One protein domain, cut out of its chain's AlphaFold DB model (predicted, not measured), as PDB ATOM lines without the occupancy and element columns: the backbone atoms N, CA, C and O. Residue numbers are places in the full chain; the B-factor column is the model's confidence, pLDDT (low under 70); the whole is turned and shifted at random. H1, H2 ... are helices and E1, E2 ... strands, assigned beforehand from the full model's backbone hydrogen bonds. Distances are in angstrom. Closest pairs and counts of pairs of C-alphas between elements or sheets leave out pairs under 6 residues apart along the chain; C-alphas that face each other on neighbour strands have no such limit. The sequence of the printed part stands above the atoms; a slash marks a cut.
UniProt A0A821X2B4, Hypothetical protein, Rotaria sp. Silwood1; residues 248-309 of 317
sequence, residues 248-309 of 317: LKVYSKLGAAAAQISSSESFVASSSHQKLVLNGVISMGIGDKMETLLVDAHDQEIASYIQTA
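AT A GLANCE: This is residues 248 to 309 of the 317 residues of the protein "Hypothetical protein" of Rotaria sp. Silwood1 (UniProt A0A821X2B4). What does the model look like? It has two small lobes joined by one strand of loop, residues 279 to 288: in the first, two short parallel strands, E1 and E2, lie side by side with the short helix H1 following E1 and a long loop from H1 back to E2. The second lobe is a hairpin of two longer strands, E3 and E4, apart from the named elements of the first lobe. What is the make-up? The 62 printed residues hold one named helix and four named strands, in the order E1, H1, E2, E3, E4, in a parallel sheet E1, E2 and an antiparallel sheet E3, E4; the class is mostly strand. The whole is loose, with a radius of gyration of the C-alphas of 13.3 A and spans of 28 by 27 by 22 A.

HOW THE PARTS SIT: How does the first sheet pair? E1, residues 248 to 252, and E2, residues 273 to 278, are parallel at 26 degrees, with N 251 and O 276 2.8 A apart, within hydrogen-bond range. Where is the helix? H1, residues 253 to 258, makes with E1 and E2 a strand-helix-strand unit, two parallel neighbour strands with a helix between, whose crossover is right-handed. The closest C-alphas of H1 and E2 are those of Lys 253 and Leu 278, 6.1 A apart, and every O i to N i+4 pair of H1 is within hydrogen-bond range. How is the second sheet built? E3, residues 289 to 295, and E4, residues 301 to 308, form a hairpin, antiparallel at 167 degrees, with N 292 and O 305 2.8 A apart, within hydrogen-bond range. E2 and E3 are apart, and so are E1 and E4.

IN THESE COORDINATES: Where does the printed part begin? E1 starts at C-alpha 248, (-35.868, -18.572, -49.863), and measures 13.3 A; H1 measures 8.8 A. How long are the other strands? E2 measures 16.6 A, E3 19.4 A and E4 20.3 A from first to last C-alpha. E4 ends at C-alpha 308, (-30.343, -1.980, -63.307).

THE WHOLE: How far does it reach? The two C-alphas farthest apart, those of Ser 271 and Asp 288, are 35.4 A apart. Which links are long? The link from H1 to E2, residues 259 to 272, is long; within it residues 268 to 269 pair with residues 274 to 275 of E2, antiparallel. The printed part has no cut. Where is confidence low? Residues 262 to 273, 285 to 287 and 309 are under 70; the mean pLDDT of the printed part is 75.5.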
ATOM      1  N   LEU A 248     -36.572 -19.260 -50.944       84.00
ATOM      2  CA  LEU A 248     -35.868 -18.572 -49.863       84.00
ATOM      3  C   LEU A 248     -35.824 -17.075 -50.152       84.00
ATOM      4  O   LEU A 248     -35.237 -16.652 -51.144       84.00
ATOM      5  N   LYS A 249     -36.416 -16.271 -49.269       86.25
ATOM      6  CA  LYS A 249     -36.310 -14.809 -49.322       86.25
ATOM      7  C   LYS A 249     -35.289 -14.334 -48.296       86.25
ATOM      8  O   LYS A 249     -35.448 -14.585 -47.100       86.25
ATOM      9  N   VAL A 250     -34.251 -13.657 -48.776       84.44
ATOM     10  CA  VAL A 250     -33.163 -13.115 -47.957       84.44
ATOM     11  C   VAL A 250     -33.391 -11.621 -47.758       84.44
ATOM     12  O   VAL A 250     -33.592 -10.886 -48.720       84.44
ATOM     13  N   TYR A 251     -33.378 -11.177 -46.507       82.44
ATOM     14  CA  TYR A 251     -33.647  -9.797 -46.122       82.44
ATOM     15  C   TYR A 251     -32.422  -9.186 -45.442       82.44
ATOM     16  O   TYR A 251     -31.828  -9.797 -44.554       82.44
ATOM     17  N   SER A 252     -32.087  -7.944 -45.794       83.56
ATOM     18  CA  SER A 252     -31.240  -7.102 -44.942       83.56
ATOM     19  C   SER A 252     -31.977  -6.741 -43.652       83.56
ATOM     20  O   SER A 252     -33.197  -6.891 -43.550       83.56
ATOM     21  N   LYS A 253     -31.260  -6.209 -42.662       78.69
ATOM     22  CA  LYS A 253     -31.858  -5.787 -41.391       78.69
ATOM     23  C   LYS A 253     -32.973  -4.748 -41.575       78.69
ATOM     24  O   LYS A 253     -34.019  -4.862 -40.940       78.69
ATOM     25  N   LEU A 254     -32.781  -3.769 -42.467       77.81
ATOM     26  CA  LEU A 254     -33.813  -2.781 -42.804       77.81
ATOM     27  C   LEU A 254     -34.983  -3.406 -43.576       77.81
ATOM     28  O   LEU A 254     -36.139  -3.120 -43.269       77.81
ATOM     29  N   GLY A 255     -34.702  -4.301 -44.530       78.81
ATOM     30  CA  GLY A 255     -35.742  -5.001 -45.289       78.81
ATOM     31  C   GLY A 255     -36.607  -5.912 -44.414       78.81
ATOM     32  O   GLY A 255     -37.822  -5.968 -44.588       78.81
ATOM     33  N   ALA A 256     -36.004  -6.582 -43.429       78.88
ATOM     34  CA  ALA A 256     -36.710  -7.413 -42.458       78.88
ATOM     35  C   ALA A 256     -37.630  -6.578 -41.559       78.88
ATOM     36  O   ALA A 256     -38.781  -6.958 -41.348       78.88
ATOM     37  N   ALA A 257     -37.159  -5.414 -41.096       73.44
ATOM     38  CA  ALA A 257     -37.971  -4.478 -40.323       73.44
ATOM     39  C   ALA A 257     -39.173  -3.959 -41.133       73.44
ATOM     40  O   ALA A 257     -40.299  -3.988 -40.637       73.44
ATOM     41  N   ALA A 258     -38.965  -3.576 -42.400       74.00
ATOM     42  CA  ALA A 258     -40.041  -3.147 -43.298       74.00
ATOM     43  C   ALA A 258     -41.066  -4.264 -43.570       74.00
ATOM     44  O   ALA A 258     -42.269  -4.015 -43.636       74.00
ATOM     45  N   ALA A 259     -40.605  -5.512 -43.673       72.00
ATOM     46  CA  ALA A 259     -41.455  -6.686 -43.858       72.00
ATOM     47  C   ALA A 259     -42.061  -7.236 -42.547       72.00
ATOM     48  O   ALA A 259     -42.717  -8.279 -42.583       72.00
ATOM     49  N   GLN A 260     -41.840  -6.565 -41.407       76.69
ATOM     50  CA  GLN A 260     -42.279  -6.989 -40.068       76.69
ATOM     51  C   GLN A 260     -41.825  -8.414 -39.692       76.69
ATOM     52  O   GLN A 260     -42.541  -9.151 -39.015       76.69
ATOM     53  N   ILE A 261     -40.635  -8.816 -40.143       72.12
ATOM     54  CA  ILE A 261     -40.015 -10.104 -39.812       72.12
ATOM     55  C   ILE A 261     -39.186  -9.913 -38.539       72.12
ATOM     56  O   ILE A 261     -38.362  -8.997 -38.471       72.12
ATOM     57  N   SER A 262     -39.401 -10.749 -37.517       61.31
ATOM     58  CA  SER A 262     -38.675 -10.600 -36.253       61.31
ATOM     59  C   SER A 262     -37.184 -10.914 -36.447       61.31
ATOM     60  O   SER A 262     -36.811 -11.908 -37.064       61.31
ATOM     61  N   SER A 263     -36.300 -10.063 -35.921       53.50
ATOM     62  CA  SER A 263     -34.837 -10.226 -36.035       53.50
ATOM     63  C   SER A 263     -34.287 -11.446 -35.279       53.50
ATOM     64  O   SER A 263     -33.129 -11.826 -35.465       53.50
ATOM     65  N   SER A 264     -35.116 -12.059 -34.429       50.47
ATOM     66  CA  SER A 264     -34.859 -13.307 -33.708       50.47
ATOM     67  C   SER A 264     -35.138 -14.570 -34.530       50.47
ATOM     68  O   SER A 264     -34.738 -15.657 -34.121       50.47
ATOM     69  N   GLU A 265     -35.805 -14.456 -35.679       49.38
ATOM     70  CA  GLU A 265     -36.114 -15.588 -36.551       49.38
ATOM     71  C   GLU A 265     -34.954 -15.841 -37.517       49.38
ATOM     72  O   GLU A 265     -34.907 -15.328 -38.633       49.38
ATOM     73  N   SER A 266     -33.994 -16.663 -37.092       52.34
ATOM     74  CA  SER A 266     -32.927 -17.136 -37.981       52.34
ATOM     75  C   SER A 266     -33.424 -18.139 -39.027       52.34
ATOM     76  O   SER A 266     -32.726 -18.373 -40.010       52.34
ATOM     77  N   PHE A 267     -34.622 -18.709 -38.853       52.59
ATOM     78  CA  PHE A 267     -35.261 -19.591 -39.825       52.59
ATOM     79  C   PHE A 267     -36.723 -19.865 -39.436       52.59
ATOM     80  O   PHE A 267     -36.978 -20.475 -38.398       52.59
ATOM     81  N   VAL A 268     -37.693 -19.473 -40.268       49.84
ATOM     82  CA  VAL A 268     -39.083 -19.954 -40.150       49.84
ATOM     83  C   VAL A 268     -39.450 -20.673 -41.435       49.84
ATOM     84  O   VAL A 268     -39.642 -20.057 -42.484       49.84
ATOM     85  N   ALA A 269     -39.527 -22.000 -41.353       50.22
ATOM     86  CA  ALA A 269     -40.059 -22.825 -42.423       50.22
ATOM     87  C   ALA A 269     -41.591 -22.795 -42.361       50.22
ATOM     88  O   ALA A 269     -42.201 -23.399 -41.481       50.22
ATOM     89  N   SER A 270     -42.210 -22.097 -43.308       51.78
ATOM     90  CA  SER A 270     -43.609 -22.337 -43.677       51.78
ATOM     91  C   SER A 270     -43.645 -23.231 -44.919       51.78
ATOM     92  O   SER A 270     -42.670 -23.280 -45.667       51.78
ATOM     93  N   SER A 271     -44.754 -23.930 -45.162       52.69
ATOM     94  CA  SER A 271     -44.890 -24.990 -46.180       52.69
ATOM     95  C   SER A 271     -44.608 -24.588 -47.641       52.69
ATOM     96  O   SER A 271     -44.625 -25.452 -48.510       52.69
ATOM     97  N   SER A 272     -44.332 -23.312 -47.934       61.84
ATOM     98  CA  SER A 272     -43.990 -22.824 -49.283       61.84
ATOM     99  C   SER A 272     -42.888 -21.753 -49.332       61.84
ATOM    100  O   SER A 272     -42.335 -21.497 -50.399       61.84
ATOM    101  N   HIS A 273     -42.542 -21.128 -48.202       69.25
ATOM    102  CA  HIS A 273     -41.601 -20.009 -48.160       69.25
ATOM    103  C   HIS A 273     -40.710 -20.098 -46.920       69.25
ATOM    104  O   HIS A 273     -41.207 -20.224 -45.795       69.25
ATOM    105  N   GLN A 274     -39.402 -19.978 -47.138       77.00
ATOM    106  CA  GLN A 274     -38.389 -19.800 -46.102       77.00
ATOM    107  C   GLN A 274     -37.902 -18.346 -46.124       77.00
ATOM    108  O   GLN A 274     -37.785 -17.729 -47.185       77.00
ATOM    109  N   LYS A 275     -37.633 -17.777 -44.949       81.75
ATOM    110  CA  LYS A 275     -37.137 -16.404 -44.794       81.75
ATOM    111  C   LYS A 275     -35.834 -16.417 -44.000       81.75
ATOM    112  O   LYS A 275     -35.743 -17.144 -43.012       81.75
ATOM    113  N   LEU A 276     -34.863 -15.612 -44.425       82.38
ATOM    114  CA  LEU A 276     -33.571 -15.442 -43.760       82.38
ATOM    115  C   LEU A 276     -33.266 -13.953 -43.590       82.38
ATOM    116  O   LEU A 276     -33.378 -13.193 -44.550       82.38
ATOM    117  N   VAL A 277     -32.852 -13.545 -42.389       81.31
ATOM    118  CA  VAL A 277     -32.439 -12.165 -42.096       81.31
ATOM    119  C   VAL A 277     -30.924 -12.095 -41.907       81.31
ATOM    120  O   VAL A 277     -30.351 -12.772 -41.054       81.31
ATOM    121  N   LEU A 278     -30.270 -11.237 -42.689       81.50
ATOM    122  CA  LEU A 278     -28.834 -10.993 -42.636       81.50
ATOM    123  C   LEU A 278     -28.505 -10.019 -41.498       81.50
ATOM    124  O   LEU A 278     -28.378  -8.815 -41.705       81.50
ATOM    125  N   ASN A 279     -28.350 -10.528 -40.275       70.31
ATOM    126  CA  ASN A 279     -28.144  -9.684 -39.088       70.31
ATOM    127  C   ASN A 279     -26.880  -8.792 -39.137       70.31
ATOM    128  O   ASN A 279     -26.834  -7.776 -38.442       70.31
ATOM    129  N   GLY A 280     -25.888  -9.139 -39.967       72.00
ATOM    130  CA  GLY A 280     -24.683  -8.334 -40.216       72.00
ATOM    131  C   GLY A 280     -24.795  -7.327 -41.370       72.00
ATOM    132  O   GLY A 280     -23.890  -6.519 -41.547       72.00
ATOM    133  N   VAL A 281     -25.886  -7.348 -42.145       73.94
ATOM    134  CA  VAL A 281     -26.069  -6.508 -43.339       73.94
ATOM    135  C   VAL A 281     -27.221  -5.533 -43.102       73.94
ATOM    136  O   VAL A 281     -28.388  -5.919 -43.019       73.94
ATOM    137  N   ILE A 282     -26.898  -4.241 -42.980       76.00
ATOM    138  CA  ILE A 282     -27.886  -3.186 -42.692       76.00
ATOM    139  C   ILE A 282     -28.834  -2.987 -43.884       76.00
ATOM    140  O   ILE A 282     -30.051  -2.960 -43.705       76.00
ATOM    141  N   SER A 283     -28.277  -2.905 -45.094       78.50
ATOM    142  CA  SER A 283     -28.991  -2.745 -46.364       78.50
ATOM    143  C   SER A 283     -28.327  -3.609 -47.438       78.50
ATOM    144  O   SER A 283     -27.122  -3.827 -47.368       78.50
ATOM    145  N   MET A 284     -29.098  -4.069 -48.428       74.25
ATOM    146  CA  MET A 284     -28.560  -4.779 -49.599       74.25
ATOM    147  C   MET A 284     -27.839  -3.835 -50.579       74.25
ATOM    148  O   MET A 284     -27.217  -4.301 -51.523       74.25
ATOM    149  N   GLY A 285     -27.899  -2.522 -50.330       69.81
ATOM    150  CA  GLY A 285     -27.402  -1.496 -51.241       69.81
ATOM    151  C   GLY A 285     -28.498  -0.999 -52.184       69.81
ATOM    152  O   GLY A 285     -29.490  -1.683 -52.426       69.81
ATOM    153  N   ILE A 286     -28.337   0.233 -52.657       64.00
ATOM    154  CA  ILE A 286     -29.127   0.838 -53.733       64.00
ATOM    155  C   ILE A 286     -28.093   1.501 -54.640       64.00
ATOM    156  O   ILE A 286     -27.260   2.263 -54.150       64.00
ATOM    157  N   GLY A 287     -28.109   1.177 -55.927       67.19
ATOM    158  CA  GLY A 287     -27.187   1.733 -56.910       67.19
ATOM    159  C   GLY A 287     -27.693   1.496 -58.327       67.19
ATOM    160  O   GLY A 287     -28.608   0.698 -58.532       67.19
ATOM    161  N   ASP A 288     -27.087   2.185 -59.293       70.62
ATOM    162  CA  ASP A 288     -27.517   2.164 -60.701       70.62
ATOM    163  C   ASP A 288     -27.404   0.767 -61.331       70.62
ATOM    164  O   ASP A 288     -28.168   0.411 -62.234       70.62
ATOM    165  N   LYS A 289     -26.480  -0.048 -60.808       77.56
ATOM    166  CA  LYS A 289     -26.306  -1.462 -61.130       77.56
ATOM    167  C   LYS A 289     -26.006  -2.245 -59.853       77.56
ATOM    168  O   LYS A 289     -25.036  -1.951 -59.159       77.56
ATOM    169  N   MET A 290     -26.813  -3.261 -59.566       80.69
ATOM    170  CA  MET A 290     -26.589  -4.205 -58.476       80.69
ATOM    171  C   MET A 290     -26.472  -5.615 -59.046       80.69
ATOM    172  O   MET A 290     -27.393  -6.103 -59.693       80.69
ATOM    173  N   GLU A 291     -25.349  -6.277 -58.791       86.62
ATOM    174  CA  GLU A 291     -25.108  -7.661 -59.190       86.62
ATOM    175  C   GLU A 291     -25.117  -8.563 -57.956       86.62
ATOM    176  O   GLU A 291     -24.479  -8.275 -56.946       86.62
ATOM    177  N   THR A 292     -25.894  -9.640 -58.019       87.44
ATOM    178  CA  THR A 292     -26.013 -10.648 -56.967       87.44
ATOM    179  C   THR A 292     -25.537 -11.980 -57.516       87.44
ATOM    180  O   THR A 292     -26.109 -12.492 -58.476       87.44
ATOM    181  N   LEU A 293     -24.516 -12.551 -56.881       89.69
ATOM    182  CA  LEU A 293     -23.949 -13.848 -57.234       89.69
ATOM    183  C   LEU A 293     -24.321 -14.879 -56.166       89.69
ATOM    184  O   LEU A 293     -24.166 -14.635 -54.968       89.69
ATOM    185  N   LEU A 294     -24.800 -16.041 -56.602       90.44
ATOM    186  CA  LEU A 294     -24.969 -17.226 -55.774       90.44
ATOM    187  C   LEU A 294     -23.805 -18.171 -56.051       90.44
ATOM    188  O   LEU A 294     -23.678 -18.687 -57.160       90.44
ATOM    189  N   VAL A 295     -22.992 -18.417 -55.030       89.94
ATOM    190  CA  VAL A 295     -21.826 -19.302 -55.105       89.94
ATOM    191  C   VAL A 295     -22.025 -20.555 -54.256       89.94
ATOM    192  O   VAL A 295     -22.753 -20.535 -53.258       89.94
ATOM    193  N   ASP A 296     -21.403 -21.656 -54.669       89.19
ATOM    194  CA  ASP A 296     -21.365 -22.899 -53.905       89.19
ATOM    195  C   ASP A 296     -20.321 -22.845 -52.773       89.19
ATOM    196  O   ASP A 296     -19.644 -21.841 -52.555       89.19
ATOM    197  N   ALA A 297     -20.192 -23.936 -52.013       85.69
ATOM    198  CA  ALA A 297     -19.230 -24.020 -50.911       85.69
ATOM    199  C   ALA A 297     -17.750 -24.049 -51.359       85.69
ATOM    200  O   ALA A 297     -16.867 -24.013 -50.503       85.69
ATOM    201  N   HIS A 298     -17.480 -24.138 -52.663       89.31
ATOM    202  CA  HIS A 298     -16.152 -24.131 -53.279       89.31
ATOM    203  C   HIS A 298     -15.915 -22.850 -54.097       89.31
ATOM    204  O   HIS A 298     -15.054 -22.845 -54.979       89.31
ATOM    205  N   ASP A 299     -16.686 -21.792 -53.821       85.56
ATOM    206  CA  ASP A 299     -16.644 -20.496 -54.505       85.56
ATOM    207  C   ASP A 299     -16.928 -20.569 -56.020       85.56
ATOM    208  O   ASP A 299     -16.515 -19.696 -56.785       85.56
ATOM    209  N   GLN A 300     -17.657 -21.592 -56.483       90.31
ATOM    210  CA  GLN A 300     -18.116 -21.671 -57.871       90.31
ATOM    211  C   GLN A 300     -19.457 -20.963 -58.036       90.31
ATOM    212  O   GLN A 300     -20.403 -21.224 -57.293       90.31
ATOM    213  N   GLU A 301     -19.562 -20.089 -59.036       91.00
ATOM    214  CA  GLU A 301     -20.824 -19.436 -59.383       91.00
ATOM    215  C   GLU A 301     -21.855 -20.470 -59.854       91.00
ATOM    216  O   GLU A 301     -21.644 -21.202 -60.821       91.00
ATOM    217  N   ILE A 302     -22.987 -20.512 -59.156       91.44
ATOM    218  CA  ILE A 302     -24.145 -21.341 -59.495       91.44
ATOM    219  C   ILE A 302     -25.160 -20.520 -60.298       91.44
ATOM    220  O   ILE A 302     -25.794 -21.041 -61.215       91.44
ATOM    221  N   ALA A 303     -25.356 -19.255 -59.920       91.44
ATOM    222  CA  ALA A 303     -26.294 -18.348 -60.569       91.44
ATOM    223  C   ALA A 303     -25.919 -16.883 -60.316       91.44
ATOM    224  O   ALA A 303     -25.379 -16.549 -59.263       91.44
ATOM    225  N   SER A 304     -26.306 -16.004 -61.235       91.12
ATOM    226  CA  SER A 304     -26.135 -14.556 -61.120       91.12
ATOM    227  C   SER A 304     -27.405 -13.808 -61.516       91.12
ATOM    228  O   SER A 304     -28.218 -14.278 -62.315       91.12
ATOM    229  N   TYR A 305     -27.598 -12.636 -60.916       88.62
ATOM    230  CA  TYR A 305     -28.697 -11.730 -61.221       88.62
ATOM    231  C   TYR A 305     -28.221 -10.281 -61.170       88.62
ATOM    232  O   TYR A 305     -27.602  -9.866 -60.193       88.62
ATOM    233  N   ILE A 306     -28.542  -9.501 -62.204       85.38
ATOM    234  CA  ILE A 306     -28.170  -8.088 -62.308       85.38
ATOM    235  C   ILE A 306     -29.443  -7.246 -62.362       85.38
ATOM    236  O   ILE A 306     -30.259  -7.397 -63.269       85.38
ATOM    237  N   GLN A 307     -29.582  -6.326 -61.414       80.06
ATOM    238  CA  GLN A 307     -30.623  -5.308 -61.395       80.06
ATOM    239  C   GLN A 307     -30.038  -3.973 -61.862       80.06
ATOM    240  O   GLN A 307     -29.012  -3.530 -61.348       80.06
ATOM    241  N   THR A 308     -30.685  -3.331 -62.834       77.94
ATOM    242  CA  THR A 308     -30.343  -1.980 -63.307       77.94
ATOM    243  C   THR A 308     -31.533  -1.047 -63.094       77.94
ATOM    244  O   THR A 308     -32.682  -1.482 -63.176       77.94
ATOM    245  N   ALA A 309     -31.271   0.222 -62.780       64.50
ATOM    246  CA  ALA A 309     -32.302   1.185 -62.379       64.50
ATOM    247  C   ALA A 309     -33.298   1.590 -63.497       64.50
ATOM    248  O   ALA A 309     -34.278   2.275 -63.216       64.50
TER     249      ALA A 309